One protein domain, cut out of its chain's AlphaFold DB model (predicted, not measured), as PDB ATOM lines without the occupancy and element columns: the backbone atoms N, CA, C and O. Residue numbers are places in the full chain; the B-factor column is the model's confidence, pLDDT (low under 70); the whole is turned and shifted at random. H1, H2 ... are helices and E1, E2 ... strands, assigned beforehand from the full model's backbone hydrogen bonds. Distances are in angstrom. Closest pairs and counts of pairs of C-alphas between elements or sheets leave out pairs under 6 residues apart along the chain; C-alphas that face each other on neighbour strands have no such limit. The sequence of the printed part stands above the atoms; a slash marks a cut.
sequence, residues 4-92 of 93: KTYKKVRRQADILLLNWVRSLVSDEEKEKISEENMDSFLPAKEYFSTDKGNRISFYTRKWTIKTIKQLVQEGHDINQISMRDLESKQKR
ATOM      1  N   LYS A   4     187.025 119.316 187.254       95.00
ATOM      2  CA  LYS A   4     186.378 117.990 187.220       95.00
ATOM      3  C   LYS A   4     185.025 118.026 187.935       95.00
ATOM      4  O   LYS A   4     184.017 117.647 187.349       95.00
ATOM      5  N   THR A   5     184.988 118.553 189.156       94.12
ATOM      6  CA  THR A   5     183.765 118.741 189.943       94.12
ATOM      7  C   THR A   5     182.784 119.648 189.214       94.12
ATOM      8  O   THR A   5     181.607 119.326 189.114       94.12
ATOM      9  N   TYR A   6     183.262 120.743 188.622       95.31
ATOM     10  CA  TYR A   6     182.385 121.652 187.892       95.31
ATOM     11  C   TYR A   6     181.738 121.005 186.656       95.31
ATOM     12  O   TYR A   6     180.561 121.246 186.391       95.31
ATOM     13  N   LYS A   7     182.461 120.138 185.930       95.94
ATOM     14  CA  LYS A   7     181.873 119.337 184.840       95.94
ATOM     15  C   LYS A   7     180.765 118.407 185.347       95.94
ATOM     16  O   LYS A   7     179.721 118.336 184.710       95.94
ATOM     17  N   LYS A   8     180.966 117.749 186.496       96.12
ATOM     18  CA  LYS A   8     179.933 116.903 187.122       96.12
ATOM     19  C   LYS A   8     178.693 117.713 187.498       96.12
ATOM     20  O   LYS A   8     177.589 117.304 187.175       96.12
ATOM     21  N   VAL A   9     178.883 118.891 188.093       96.69
ATOM     22  CA  VAL A   9     177.782 119.806 188.433       96.69
ATOM     23  C   VAL A   9     176.987 120.227 187.197       96.69
ATOM     24  O   VAL A   9     175.763 120.220 187.242       96.69
ATOM     25  N   ARG A  10     177.660 120.576 186.091       95.25
ATOM     26  CA  ARG A  10     176.973 120.916 184.833       95.25
ATOM     27  C   ARG A  10     176.130 119.751 184.323       95.25
ATOM     28  O   ARG A  10     174.952 119.943 184.080       95.25
ATOM     29  N   ARG A  11     176.713 118.552 184.250       95.25
ATOM     30  CA  ARG A  11     175.995 117.350 183.808       95.25
ATOM     31  C   ARG A  11     174.790 117.042 184.701       95.25
ATOM     32  O   ARG A  11     173.724 116.742 184.186       95.25
ATOM     33  N   GLN A  12     174.940 117.155 186.021       95.62
ATOM     34  CA  GLN A  12     173.826 116.952 186.949       95.62
ATOM     35  C   GLN A  12     172.720 117.993 186.749       95.62
ATOM     36  O   GLN A  12     171.544 117.650 186.810       95.62
ATOM     37  N   ALA A  13     173.079 119.254 186.489       95.19
ATOM     38  CA  ALA A  13     172.102 120.297 186.195       95.19
ATOM     39  C   ALA A  13     171.290 119.976 184.933       95.19
ATOM     40  O   ALA A  13     170.070 120.122 184.955       95.19
ATOM     41  N   ASP A  14     171.962 119.510 183.879       94.06
ATOM     42  CA  ASP A  14     171.329 119.142 182.608       94.06
ATOM     43  C   ASP A  14     170.368 117.957 182.803       94.06
ATOM     44  O   ASP A  14     169.209 118.030 182.407       94.06
ATOM     45  N   ILE A  15     170.797 116.915 183.526       94.31
ATOM     46  CA  ILE A  15     169.961 115.747 183.851       94.31
ATOM     47  C   ILE A  15     168.732 116.142 184.681       94.31
ATOM     48  O   ILE A  15     167.621 115.694 184.397       94.31
ATOM     49  N   LEU A  16     168.911 116.969 185.717       95.06
ATOM     50  CA  LEU A  16     167.808 117.384 186.586       95.06
ATOM     51  C   LEU A  16     166.767 118.204 185.831       95.06
ATOM     52  O   LEU A  16     165.574 117.961 185.996       95.06
ATOM     53  N   LEU A  17     167.212 119.146 184.998       94.19
ATOM     54  CA  LEU A  17     166.308 119.948 184.184       94.19
ATOM     55  C   LEU A  17     165.587 119.088 183.151       94.19
ATOM     56  O   LEU A  17     164.375 119.208 183.035       94.19
ATOM     57  N   LEU A  18     166.283 118.168 182.481       93.75
ATOM     58  CA  LEU A  18     165.669 117.289 181.488       93.75
ATOM     59  C   LEU A  18     164.565 116.437 182.116       93.75
ATOM     60  O   LEU A  18     163.454 116.365 181.593       93.75
ATOM     61  N   ASN A  19     164.856 115.823 183.264       92.75
ATOM     62  CA  ASN A  19     163.885 115.017 183.995       92.75
ATOM     63  C   ASN A  19     162.706 115.858 184.491       92.75
ATOM     64  O   ASN A  19     161.563 115.406 184.425       92.75
ATOM     65  N   TRP A  20     162.968 117.082 184.951       93.44
ATOM     66  CA  TRP A  20     161.921 118.004 185.370       93.44
ATOM     67  C   TRP A  20     161.025 118.407 184.197       93.44
ATOM     68  O   TRP A  20     159.819 118.221 184.301       93.44
ATOM     69  N   VAL A  21     161.574 118.845 183.058       91.75
ATOM     70  CA  VAL A  21     160.769 119.203 181.874       91.75
ATOM     71  C   VAL A  21     159.950 118.000 181.410       91.75
ATOM     72  O   VAL A  21     158.745 118.121 181.208       91.75
ATOM     73  N   ARG A  22     160.568 116.816 181.325       92.06
ATOM     74  CA  ARG A  22     159.857 115.579 180.981       92.06
ATOM     75  C   ARG A  22     158.713 115.289 181.949       92.06
ATOM     76  O   ARG A  22     157.667 114.850 181.505       92.06
ATOM     77  N   SER A  23     158.864 115.557 183.247       91.62
ATOM     78  CA  SER A  23     157.782 115.342 184.221       91.62
ATOM     79  C   SER A  23     156.566 116.261 184.043       91.62
ATOM     80  O   SER A  23     155.509 115.943 184.577       91.62
ATOM     81  N   LEU A  24     156.700 117.374 183.309       90.00
ATOM     82  CA  LEU A  24     155.617 118.338 183.076       90.00
ATOM     83  C   LEU A  24     154.769 118.023 181.841       90.00
ATOM     84  O   LEU A  24     153.695 118.599 181.689       90.00
ATOM     85  N   VAL A  25     155.255 117.154 180.955       89.25
ATOM     86  CA  VAL A  25     154.617 116.841 179.672       89.25
ATOM     87  C   VAL A  25     154.091 115.405 179.643       89.25
ATOM     88  O   VAL A  25     154.442 114.576 180.491       89.25
ATOM     89  N   SER A  26     153.237 115.103 178.665       90.00
ATOM     90  CA  SER A  26     152.711 113.751 178.455       90.00
ATOM     91  C   SER A  26     153.809 112.783 178.000       90.00
ATOM     92  O   SER A  26     154.852 113.199 177.494       90.00
ATOM     93  N   ASP A  27     153.586 111.476 178.157       86.31
ATOM     94  CA  ASP A  27     154.575 110.455 177.777       86.31
ATOM     95  C   ASP A  27     154.982 110.532 176.295       86.31
ATOM     96  O   ASP A  27     156.160 110.393 175.975       86.31
ATOM     97  N   GLU A  28     154.042 110.867 175.410       85.00
ATOM     98  CA  GLU A  28     154.285 111.047 173.970       85.00
ATOM     99  C   GLU A  28     155.201 112.244 173.659       85.00
ATOM    100  O   GLU A  28     155.944 112.251 172.675       85.00
ATOM    101  N   GLU A  29     155.152 113.288 174.487       84.69
ATOM    102  CA  GLU A  29     155.992 114.473 174.339       84.69
ATOM    103  C   GLU A  29     157.366 114.285 174.990       84.69
ATOM    104  O   GLU A  29     158.350 114.843 174.500       84.69
ATOM    105  N   LYS A  30     157.474 113.448 176.034       87.69
ATOM    106  CA  LYS A  30     158.753 113.142 176.703       87.69
ATOM    107  C   LYS A  30     159.803 112.610 175.735       87.69
ATOM    108  O   LYS A  30     160.973 112.985 175.854       87.69
ATOM    109  N   GLU A  31     159.398 111.760 174.790       84.38
ATOM    110  CA  GLU A  31     160.294 111.158 173.792       84.38
ATOM    111  C   GLU A  31     160.883 112.190 172.826       84.38
ATOM    112  O   GLU A  31     161.989 112.012 172.318       84.38
ATOM    113  N   LYS A  32     160.183 113.310 172.620       86.75
ATOM    114  CA  LYS A  32     160.622 114.398 171.737       86.75
ATOM    115  C   LYS A  32     161.618 115.340 172.415       86.75
ATOM    116  O   LYS A  32     162.248 116.141 171.728       86.75
ATOM    117  N   ILE A  33     161.773 115.265 173.738       89.00
ATOM    118  CA  ILE A  33     162.662 116.143 174.508       89.00
ATOM    119  C   ILE A  33     164.011 115.449 174.713       89.00
ATOM    120  O   ILE A  33     164.085 114.361 175.290       89.00
ATOM    121  N   SER A  34     165.091 116.101 174.293       89.50
ATOM    122  CA  SER A  34     166.481 115.656 174.412       89.50
ATOM    123  C   SER A  34     167.341 116.710 175.116       89.50
ATOM    124  O   SER A  34     166.925 117.853 175.296       89.50
ATOM    125  N   GLU A  35     168.571 116.351 175.499       84.94
ATOM    126  CA  GLU A  35     169.533 117.316 176.064       84.94
ATOM    127  C   GLU A  35     169.822 118.486 175.104       84.94
ATOM    128  O   GLU A  35     170.126 119.588 175.553       84.94
ATOM    129  N   GLU A  36     169.702 118.263 173.793       86.00
ATOM    130  CA  GLU A  36     170.016 119.253 172.757       86.00
ATOM    131  C   GLU A  36     168.910 120.296 172.575       86.00
ATOM    132  O   GLU A  36     169.199 121.449 172.261       86.00
ATOM    133  N   ASN A  37     167.643 119.910 172.771       88.88
ATOM    134  CA  ASN A  37     166.500 120.805 172.580       88.88
ATOM    135  C   ASN A  37     165.884 121.313 173.889       88.88
ATOM    136  O   ASN A  37     165.087 122.252 173.850       88.88
ATOM    137  N   MET A  38     166.286 120.747 175.036       87.81
ATOM    138  CA  MET A  38     165.793 121.108 176.365       87.81
ATOM    139  C   MET A  38     165.836 122.618 176.619       87.81
ATOM    140  O   MET A  38     164.891 123.160 177.184       87.81
ATOM    141  N   ASP A  39     166.889 123.310 176.171       84.25
ATOM    142  CA  ASP A  39     167.052 124.755 176.374       84.25
ATOM    143  C   ASP A  39     165.882 125.578 175.796       84.25
ATOM    144  O   ASP A  39     165.563 126.637 176.334       84.25
ATOM    145  N   SER A  40     165.186 125.071 174.770       87.69
ATOM    146  CA  SER A  40     163.993 125.719 174.191       87.69
ATOM    147  C   SER A  40     162.767 125.665 175.108       87.69
ATOM    148  O   SER A  40     161.852 126.471 174.961       87.69
ATOM    149  N   PHE A  41     162.742 124.722 176.052       88.06
ATOM    150  CA  PHE A  41     161.673 124.563 177.041       88.06
ATOM    151  C   PHE A  41     161.965 125.318 178.343       88.06
ATOM    152  O   PHE A  41     161.106 125.407 179.220       88.06
ATOM    153  N   LEU A  42     163.180 125.852 178.491       88.12
ATOM    154  CA  LEU A  42     163.578 126.625 179.659       88.12
ATOM    155  C   LEU A  42     163.241 128.113 179.473       88.12
ATOM    156  O   LEU A  42     163.097 128.600 178.350       88.12
ATOM    157  N   PRO A  43     163.151 128.890 180.568       86.62
ATOM    158  CA  PRO A  43     162.942 130.327 180.462       86.62
ATOM    159  C   PRO A  43     164.056 131.004 179.648       86.62
ATOM    160  O   PRO A  43     165.229 130.933 180.011       86.62
ATOM    161  N   ALA A  44     163.679 131.733 178.592       83.62
ATOM    162  CA  ALA A  44     164.625 132.380 177.677       83.62
ATOM    163  C   ALA A  44     165.517 133.445 178.348       83.62
ATOM    164  O   ALA A  44     166.629 133.718 177.898       83.62
ATOM    165  N   LYS A  45     165.038 134.080 179.426       87.69
ATOM    166  CA  LYS A  45     165.784 135.113 180.155       87.69
ATOM    167  C   LYS A  45     166.431 134.529 181.403       87.69
ATOM    168  O   LYS A  45     165.738 134.163 182.348       87.69
ATOM    169  N   GLU A  46     167.762 134.556 181.456       89.12
ATOM    170  CA  GLU A  46     168.530 134.133 182.638       89.12
ATOM    171  C   GLU A  46     168.365 135.052 183.852       89.12
ATOM    172  O   GLU A  46     168.676 134.638 184.969       89.12
ATOM    173  N   TYR A  47     167.921 136.293 183.649       91.31
ATOM    174  CA  TYR A  47     167.791 137.285 184.708       91.31
ATOM    175  C   TYR A  47     166.448 138.007 184.657       91.31
ATOM    176  O   TYR A  47     165.897 138.243 183.581       91.31
ATOM    177  N   PHE A  48     165.990 138.434 185.829       90.81
ATOM    178  CA  PHE A  48     164.895 139.379 186.004       90.81
ATOM    179  C   PHE A  48     165.311 140.486 186.979       90.81
ATOM    180  O   PHE A  48     166.118 140.266 187.888       90.81
ATOM    181  N   SER A  49     164.788 141.691 186.770       92.00
ATOM    182  CA  SER A  49     165.098 142.854 187.604       92.00
ATOM    183  C   SER A  49     164.142 142.944 188.790       92.00
ATOM    184  O   SER A  49     162.959 142.636 188.679       92.00
ATOM    185  N   THR A  50     164.675 143.362 189.934       89.94
ATOM    186  CA  THR A  50     163.934 143.643 191.170       89.94
ATOM    187  C   THR A  50     164.411 144.982 191.730       89.94
ATOM    188  O   THR A  50     165.506 145.424 191.377       89.94
ATOM    189  N   ASP A  51     163.676 145.576 192.671       90.88
ATOM    190  CA  ASP A  51     164.095 146.820 193.350       90.88
ATOM    191  C   ASP A  51     165.457 146.686 194.057       90.88
ATOM    192  O   ASP A  51     166.170 147.660 194.273       90.88
ATOM    193  N   LYS A  52     165.854 145.450 194.388       88.44
ATOM    194  CA  LYS A  52     167.132 145.105 195.027       88.44
ATOM    195  C   LYS A  52     168.206 144.657 194.019       88.44
ATOM    196  O   LYS A  52     169.201 144.056 194.424       88.44
ATOM    197  N   GLY A  53     167.989 144.876 192.720       90.00
ATOM    198  CA  GLY A  53     168.903 144.524 191.628       90.00
ATOM    199  C   GLY A  53     168.485 143.296 190.808       90.00
ATOM    200  O   GLY A  53     167.373 142.782 190.926       90.00
ATOM    201  N   ASN A  54     169.391 142.814 189.952       90.56
ATOM    202  CA  ASN A  54     169.130 141.683 189.056       90.56
ATOM    203  C   ASN A  54     169.250 140.334 189.779       90.56
ATOM    204  O   ASN A  54     170.233 140.048 190.466       90.56
ATOM    205  N   ARG A  55     168.255 139.475 189.577       89.88
ATOM    206  CA  ARG A  55     168.185 138.113 190.110       89.88
ATOM    207  C   ARG A  55     168.207 137.115 188.962       89.88
ATOM    208  O   ARG A  55     167.807 137.441 187.852       89.88
ATOM    209  N   ILE A  56     168.725 135.918 189.224       92.12
ATOM    210  CA  ILE A  56     168.745 134.840 188.228       92.12
ATOM    211  C   ILE A  56     167.355 134.208 188.202       92.12
ATOM    212  O   ILE A  56     166.834 133.864 189.264       92.12
ATOM    213  N   SER A  57     166.786 134.047 187.013       91.50
ATOM    214  CA  SER A  57     165.487 133.416 186.801       91.50
ATOM    215  C   SER A  57     165.492 131.955 187.239       91.50
ATOM    216  O   SER A  57     166.446 131.212 186.984       91.50
ATOM    217  N   PHE A  58     164.405 131.541 187.883       91.12
ATOM    218  CA  PHE A  58     164.203 130.168 188.340       91.12
ATOM    219  C   PHE A  58     164.129 129.187 187.180       91.12
ATOM    220  O   PHE A  58     163.801 129.577 186.062       91.12
ATOM    221  N   TYR A  59     164.448 127.920 187.453       91.81
ATOM    222  CA  TYR A  59     164.396 126.832 186.469       91.81
ATOM    223  C   TYR A  59     165.242 127.080 185.207       91.81
ATOM    224  O   TYR A  59     165.104 126.383 184.211       91.81
ATOM    225  N   THR A  60     166.168 128.042 185.245       93.44
ATOM    226  CA  THR A  60     167.174 128.213 184.196       93.44
ATOM    227  C   THR A  60     168.386 127.348 184.487       93.44
ATOM    228  O   THR A  60     168.755 127.124 185.644       93.44
ATOM    229  N   ARG A  61     169.093 126.951 183.428       93.56
ATOM    230  CA  ARG A  61     170.363 126.225 183.532       93.56
ATOM    231  C   ARG A  61     171.346 126.884 184.498       93.56
ATOM    232  O   ARG A  61     172.003 126.224 185.304       93.56
ATOM    233  N   LYS A  62     171.414 128.214 184.464       93.44
ATOM    234  CA  LYS A  62     172.276 129.012 185.333       93.44
ATOM    235  C   LYS A  62     171.872 128.957 186.798       93.44
ATOM    236  O   LYS A  62     172.755 128.829 187.651       93.44
ATOM    237  N   TRP A  63     170.575 129.039 187.090       95.50
ATOM    238  CA  TRP A  63     170.058 128.869 188.445       95.50
ATOM    239  C   TRP A  63     170.371 127.469 188.969       95.50
ATOM    240  O   TRP A  63     171.014 127.354 190.009       95.50
ATOM    241  N   THR A  64     170.054 126.421 188.205       95.62
ATOM    242  CA  THR A  64     170.294 125.021 188.588       95.62
ATOM    243  C   THR A  64     171.770 124.772 188.895       95.62
ATOM    244  O   THR A  64     172.113 124.285 189.971       95.62
ATOM    245  N   ILE A  65     172.674 125.206 188.006       95.75
ATOM    246  CA  ILE A  65     174.121 125.118 188.239       95.75
ATOM    247  C   ILE A  65     174.504 125.870 189.514       95.75
ATOM    248  O   ILE A  65     175.220 125.321 190.346       95.75
ATOM    249  N   LYS A  66     174.069 127.123 189.686       95.62
ATOM    250  CA  LYS A  66     174.424 127.928 190.864       95.62
ATOM    251  C   LYS A  66     173.974 127.251 192.161       95.62
ATOM    252  O   LYS A  66     174.766 127.192 193.098       95.62
ATOM    253  N   THR A  67     172.757 126.725 192.196       95.75
ATOM    254  CA  THR A  67     172.182 126.100 193.389       95.75
ATOM    255  C   THR A  67     172.870 124.776 193.716       95.75
ATOM    256  O   THR A  67     173.280 124.581 194.857       95.75
ATOM    257  N   ILE A  68     173.141 123.919 192.721       96.50
ATOM    258  CA  ILE A  68     173.944 122.698 192.926       96.50
ATOM    259  C   ILE A  68     175.334 123.059 193.460       96.50
ATOM    260  O   ILE A  68     175.820 122.426 194.391       96.50
ATOM    261  N   LYS A  69     175.987 124.101 192.918       95.62
ATOM    262  CA  LYS A  69     177.303 124.536 193.419       95.62
ATOM    263  C   LYS A  69     177.259 124.904 194.903       95.62
ATOM    264  O   LYS A  69     178.211 124.579 195.602       95.62
ATOM    265  N   GLN A  70     176.196 125.570 195.354       94.75
ATOM    266  CA  GLN A  70     176.016 125.937 196.762       94.75
ATOM    267  C   GLN A  70     175.787 124.701 197.640       94.75
ATOM    268  O   GLN A  70     176.473 124.546 198.641       94.75
ATOM    269  N   LEU A  71     174.917 123.776 197.223       95.44
ATOM    270  CA  LEU A  71     174.678 122.521 197.948       95.44
ATOM    271  C   LEU A  71     175.960 121.683 198.077       95.44
ATOM    272  O   LEU A  71     176.279 121.168 199.142       95.44
ATOM    273  N   VAL A  72     176.769 121.607 197.020       95.50
ATOM    274  CA  VAL A  72     178.066 120.911 197.069       95.50
ATOM    275  C   VAL A  72     179.041 121.585 198.036       95.50
ATOM    276  O   VAL A  72     179.819 120.905 198.697       95.50
ATOM    277  N   GLN A  73     179.021 122.918 198.131       93.44
ATOM    278  CA  GLN A  73     179.827 123.651 199.115       93.44
ATOM    279  C   GLN A  73     179.366 123.391 200.554       93.44
ATOM    280  O   GLN A  73     180.187 123.438 201.462       93.44
ATOM    281  N   GLU A  74     178.086 123.079 200.741       93.75
ATOM    282  CA  GLU A  74     177.482 122.690 202.020       93.75
ATOM    283  C   GLU A  74     177.696 121.206 202.364       93.75
ATOM    284  O   GLU A  74     177.283 120.759 203.429       93.75
ATOM    285  N   GLY A  75     178.377 120.444 201.498       94.00
ATOM    286  CA  GLY A  75     178.741 119.044 201.742       94.00
ATOM    287  C   GLY A  75     177.799 118.011 201.121       94.00
ATOM    288  O   GLY A  75     177.992 116.817 201.339       94.00
ATOM    289  N   HIS A  76     176.812 118.430 200.325       95.12
ATOM    290  CA  HIS A  76     175.926 117.500 199.626       95.12
ATOM    291  C   HIS A  76     176.654 116.761 198.488       95.12
ATOM    292  O   HIS A  76     177.441 117.355 197.742       95.12
ATOM    293  N   ASP A  77     176.343 115.474 198.301       94.88
ATOM    294  CA  ASP A  77     176.820 114.702 197.147       94.88
ATOM    295  C   ASP A  77     176.086 115.128 195.870       94.88
ATOM    296  O   ASP A  77     174.859 115.111 195.805       94.88
ATOM    297  N   ILE A  78     176.852 115.441 194.820       94.38
ATOM    298  CA  ILE A  78     176.356 115.856 193.502       94.38
ATOM    299  C   ILE A  78     175.312 114.880 192.958       94.38
ATOM    300  O   ILE A  78     174.314 115.326 192.399       94.38
ATOM    301  N   ASN A  79     175.533 113.571 193.107       92.12
ATOM    302  CA  ASN A  79     174.670 112.562 192.484       92.12
ATOM    303  C   ASN A  79     173.343 112.356 193.228       92.12
ATOM    304  O   ASN A  79     172.423 111.771 192.667       92.12
ATOM    305  N   GLN A  80     173.251 112.820 194.477       93.88
ATOM    306  CA  GLN A  80     172.060 112.692 195.325       93.88
ATOM    307  C   GLN A  80     171.202 113.963 195.323       93.88
ATOM    308  O   GLN A  80     170.108 113.966 195.878       93.88
ATOM    309  N   ILE A  81     171.682 115.049 194.704       95.19
ATOM    310  CA  ILE A  81     170.931 116.302 194.619       95.19
ATOM    311  C   ILE A  81     169.737 116.125 193.679       95.19
ATOM    312  O   ILE A  81     169.898 115.790 192.502       95.19
ATOM    313  N   SER A  82     168.553 116.423 194.209       95.12
ATOM    314  CA  SER A  82     167.261 116.397 193.532       95.12
ATOM    315  C   SER A  82     166.709 117.807 193.304       95.12
ATOM    316  O   SER A  82     167.131 118.774 193.940       95.12
ATOM    317  N   MET A  83     165.697 117.938 192.440       93.69
ATOM    318  CA  MET A  83     165.039 119.229 192.195       93.69
ATOM    319  C   MET A  83     164.438 119.840 193.472       93.69
ATOM    320  O   MET A  83     164.485 121.053 193.677       93.69
ATOM    321  N   ARG A  84     163.955 118.991 194.387       93.06
ATOM    322  CA  ARG A  84     163.406 119.408 195.681       93.06
ATOM    323  C   ARG A  84     164.456 120.078 196.570       93.06
ATOM    324  O   ARG A  84     164.123 121.006 197.312       93.06
ATOM    325  N   ASP A  85     165.713 119.647 196.495       94.00
ATOM    326  CA  ASP A  85     166.810 120.268 197.245       94.00
ATOM    327  C   ASP A  85     167.079 121.687 196.739       94.00
ATOM    328  O   ASP A  85     167.267 122.615 197.532       94.00
ATOM    329  N   LEU A  86     167.016 121.879 195.416       93.81
ATOM    330  CA  LEU A  86     167.182 123.190 194.791       93.81
ATOM    331  C   LEU A  86     166.068 124.156 195.212       93.81
ATOM    332  O   LEU A  86     166.339 125.298 195.591       93.81
ATOM    333  N   GLU A  87     164.817 123.699 195.193       92.62
ATOM    334  CA  GLU A  87     163.655 124.489 195.615       92.62
ATOM    335  C   GLU A  87     163.689 124.820 197.113       92.62
ATOM    336  O   GLU A  87     163.386 125.944 197.522       92.62
ATOM    337  N   SER A  88     164.115 123.867 197.945       91.06
ATOM    338  CA  SER A  88     164.263 124.070 199.392       91.06
ATOM    339  C   SER A  88     165.306 125.139 199.708       91.06
ATOM    340  O   SER A  88     165.123 125.930 200.634       91.06
ATOM    341  N   LYS A  89     166.378 125.214 198.910       88.62
ATOM    342  CA  LYS A  89     167.386 126.273 199.005       88.62
ATOM    343  C   LYS A  89     166.813 127.654 198.712       88.62
ATOM    344  O   LYS A  89     167.213 128.625 199.349       88.62
ATOM    345  N   GLN A  90     165.873 127.735 197.775       81.56
ATOM    346  CA  GLN A  90     165.244 128.996 197.408       81.56
ATOM    347  C   GLN A  90     164.307 129.521 198.499       81.56
ATOM    348  O   GLN A  90     164.307 130.719 198.749       81.56
ATOM    349  N   LYS A  91     163.564 128.643 199.184       72.19
ATOM    350  CA  LYS A  91     162.652 129.030 200.280       72.19
ATOM    351  C   LYS A  91     163.359 129.612 201.512       72.19
ATOM    352  O   LYS A  91     162.699 130.191 202.366       72.19
ATOM    353  N   ARG A  92     164.674 129.410 201.636       60.91
ATOM    354  CA  ARG A  92     165.489 129.879 202.770       60.91
ATOM    355  C   ARG A  92     166.084 131.283 202.569       60.91
ATOM    356  O   ARG A  92     166.698 131.783 203.506       60.91
TER     357      ARG A  92
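AT A GLANCE: This is residues 4 to 92 of the 93 residues of an uncharacterized protein of Rhodospirillaceae bacterium TMED256 (UniProt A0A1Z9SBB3). One long helix, H1, has a second helix, H4, packed on it at a steep angle, and H5 packs on H4. A small two-strand hairpin, E1 and E2, lies away from H1 and H5, and the short helices H2 and H3 lie by later parts of H1. The printed part has 89 residues, with five named helices and two named strands that follow each other along the chain as H1, H2, H3, E1, E2, H4, H5; the sheet, E1 - E2, is antiparallel and the class is mostly helix. It is compact, with a radius of gyration of the C-alphas of 13.7 A and spans of 40 by 33 by 23 A.

IN THESE COORDINATES: E1 is residues 47 to 50 and E2 residues 53 to 56. H1, residues 4 to 24, is 31.0 A long, from C-alpha 4 at (186.378, 117.990, 187.220). H4, residues 61 to 73, is 18.4 A long; H5, residues 83 to 90, is 11.1 A long and ends at C-alpha 90, (165.244, 128.996, 197.408). H2 is residues 27 to 30 and H3 residues 38 to 41.

HOW THE PARTS SIT: E1 and E2 form a hairpin, antiparallel at 145 degrees; N 48 and O 55 are 2.9 A apart, within hydrogen-bond range. The closest C-alphas of E2 and H4, Ile 56 and Trp 63, are 6.1 A apart. H1 is the hub. Its residues 9 to 17 touch H4, at a steep tilt of 55 degrees, opposite ways; the closest C-alphas, Ala 13 and Thr 64, are 5.6 A apart. H4 touches H5 with residues 64 to 68, about perpendicular at 81 degrees, closest at C-alphas Thr 67 and Leu 86, 6.0 A. H1 touches H3 with residues 17 to 21, closest at C-alphas Leu 18 and Met 38, 6.4 A. H1 and H2 only just touch, with 3 pairs of C-alphas within 8 A, and only at the corner, closest at C-alphas Arg 22 and Lys 30, 5.0 A. In H1, H4 and H5 every O i to N i+4 pair is within hydrogen-bond range; H2 and H3 are too short for one.

THE WHOLE: The C-alphas farthest apart, of Glu 28 and Lys 52, are 42.1 A apart. The printed part has no cut and no long link. Mean pLDDT of the printed part is 91.2; residue 92 is under 70.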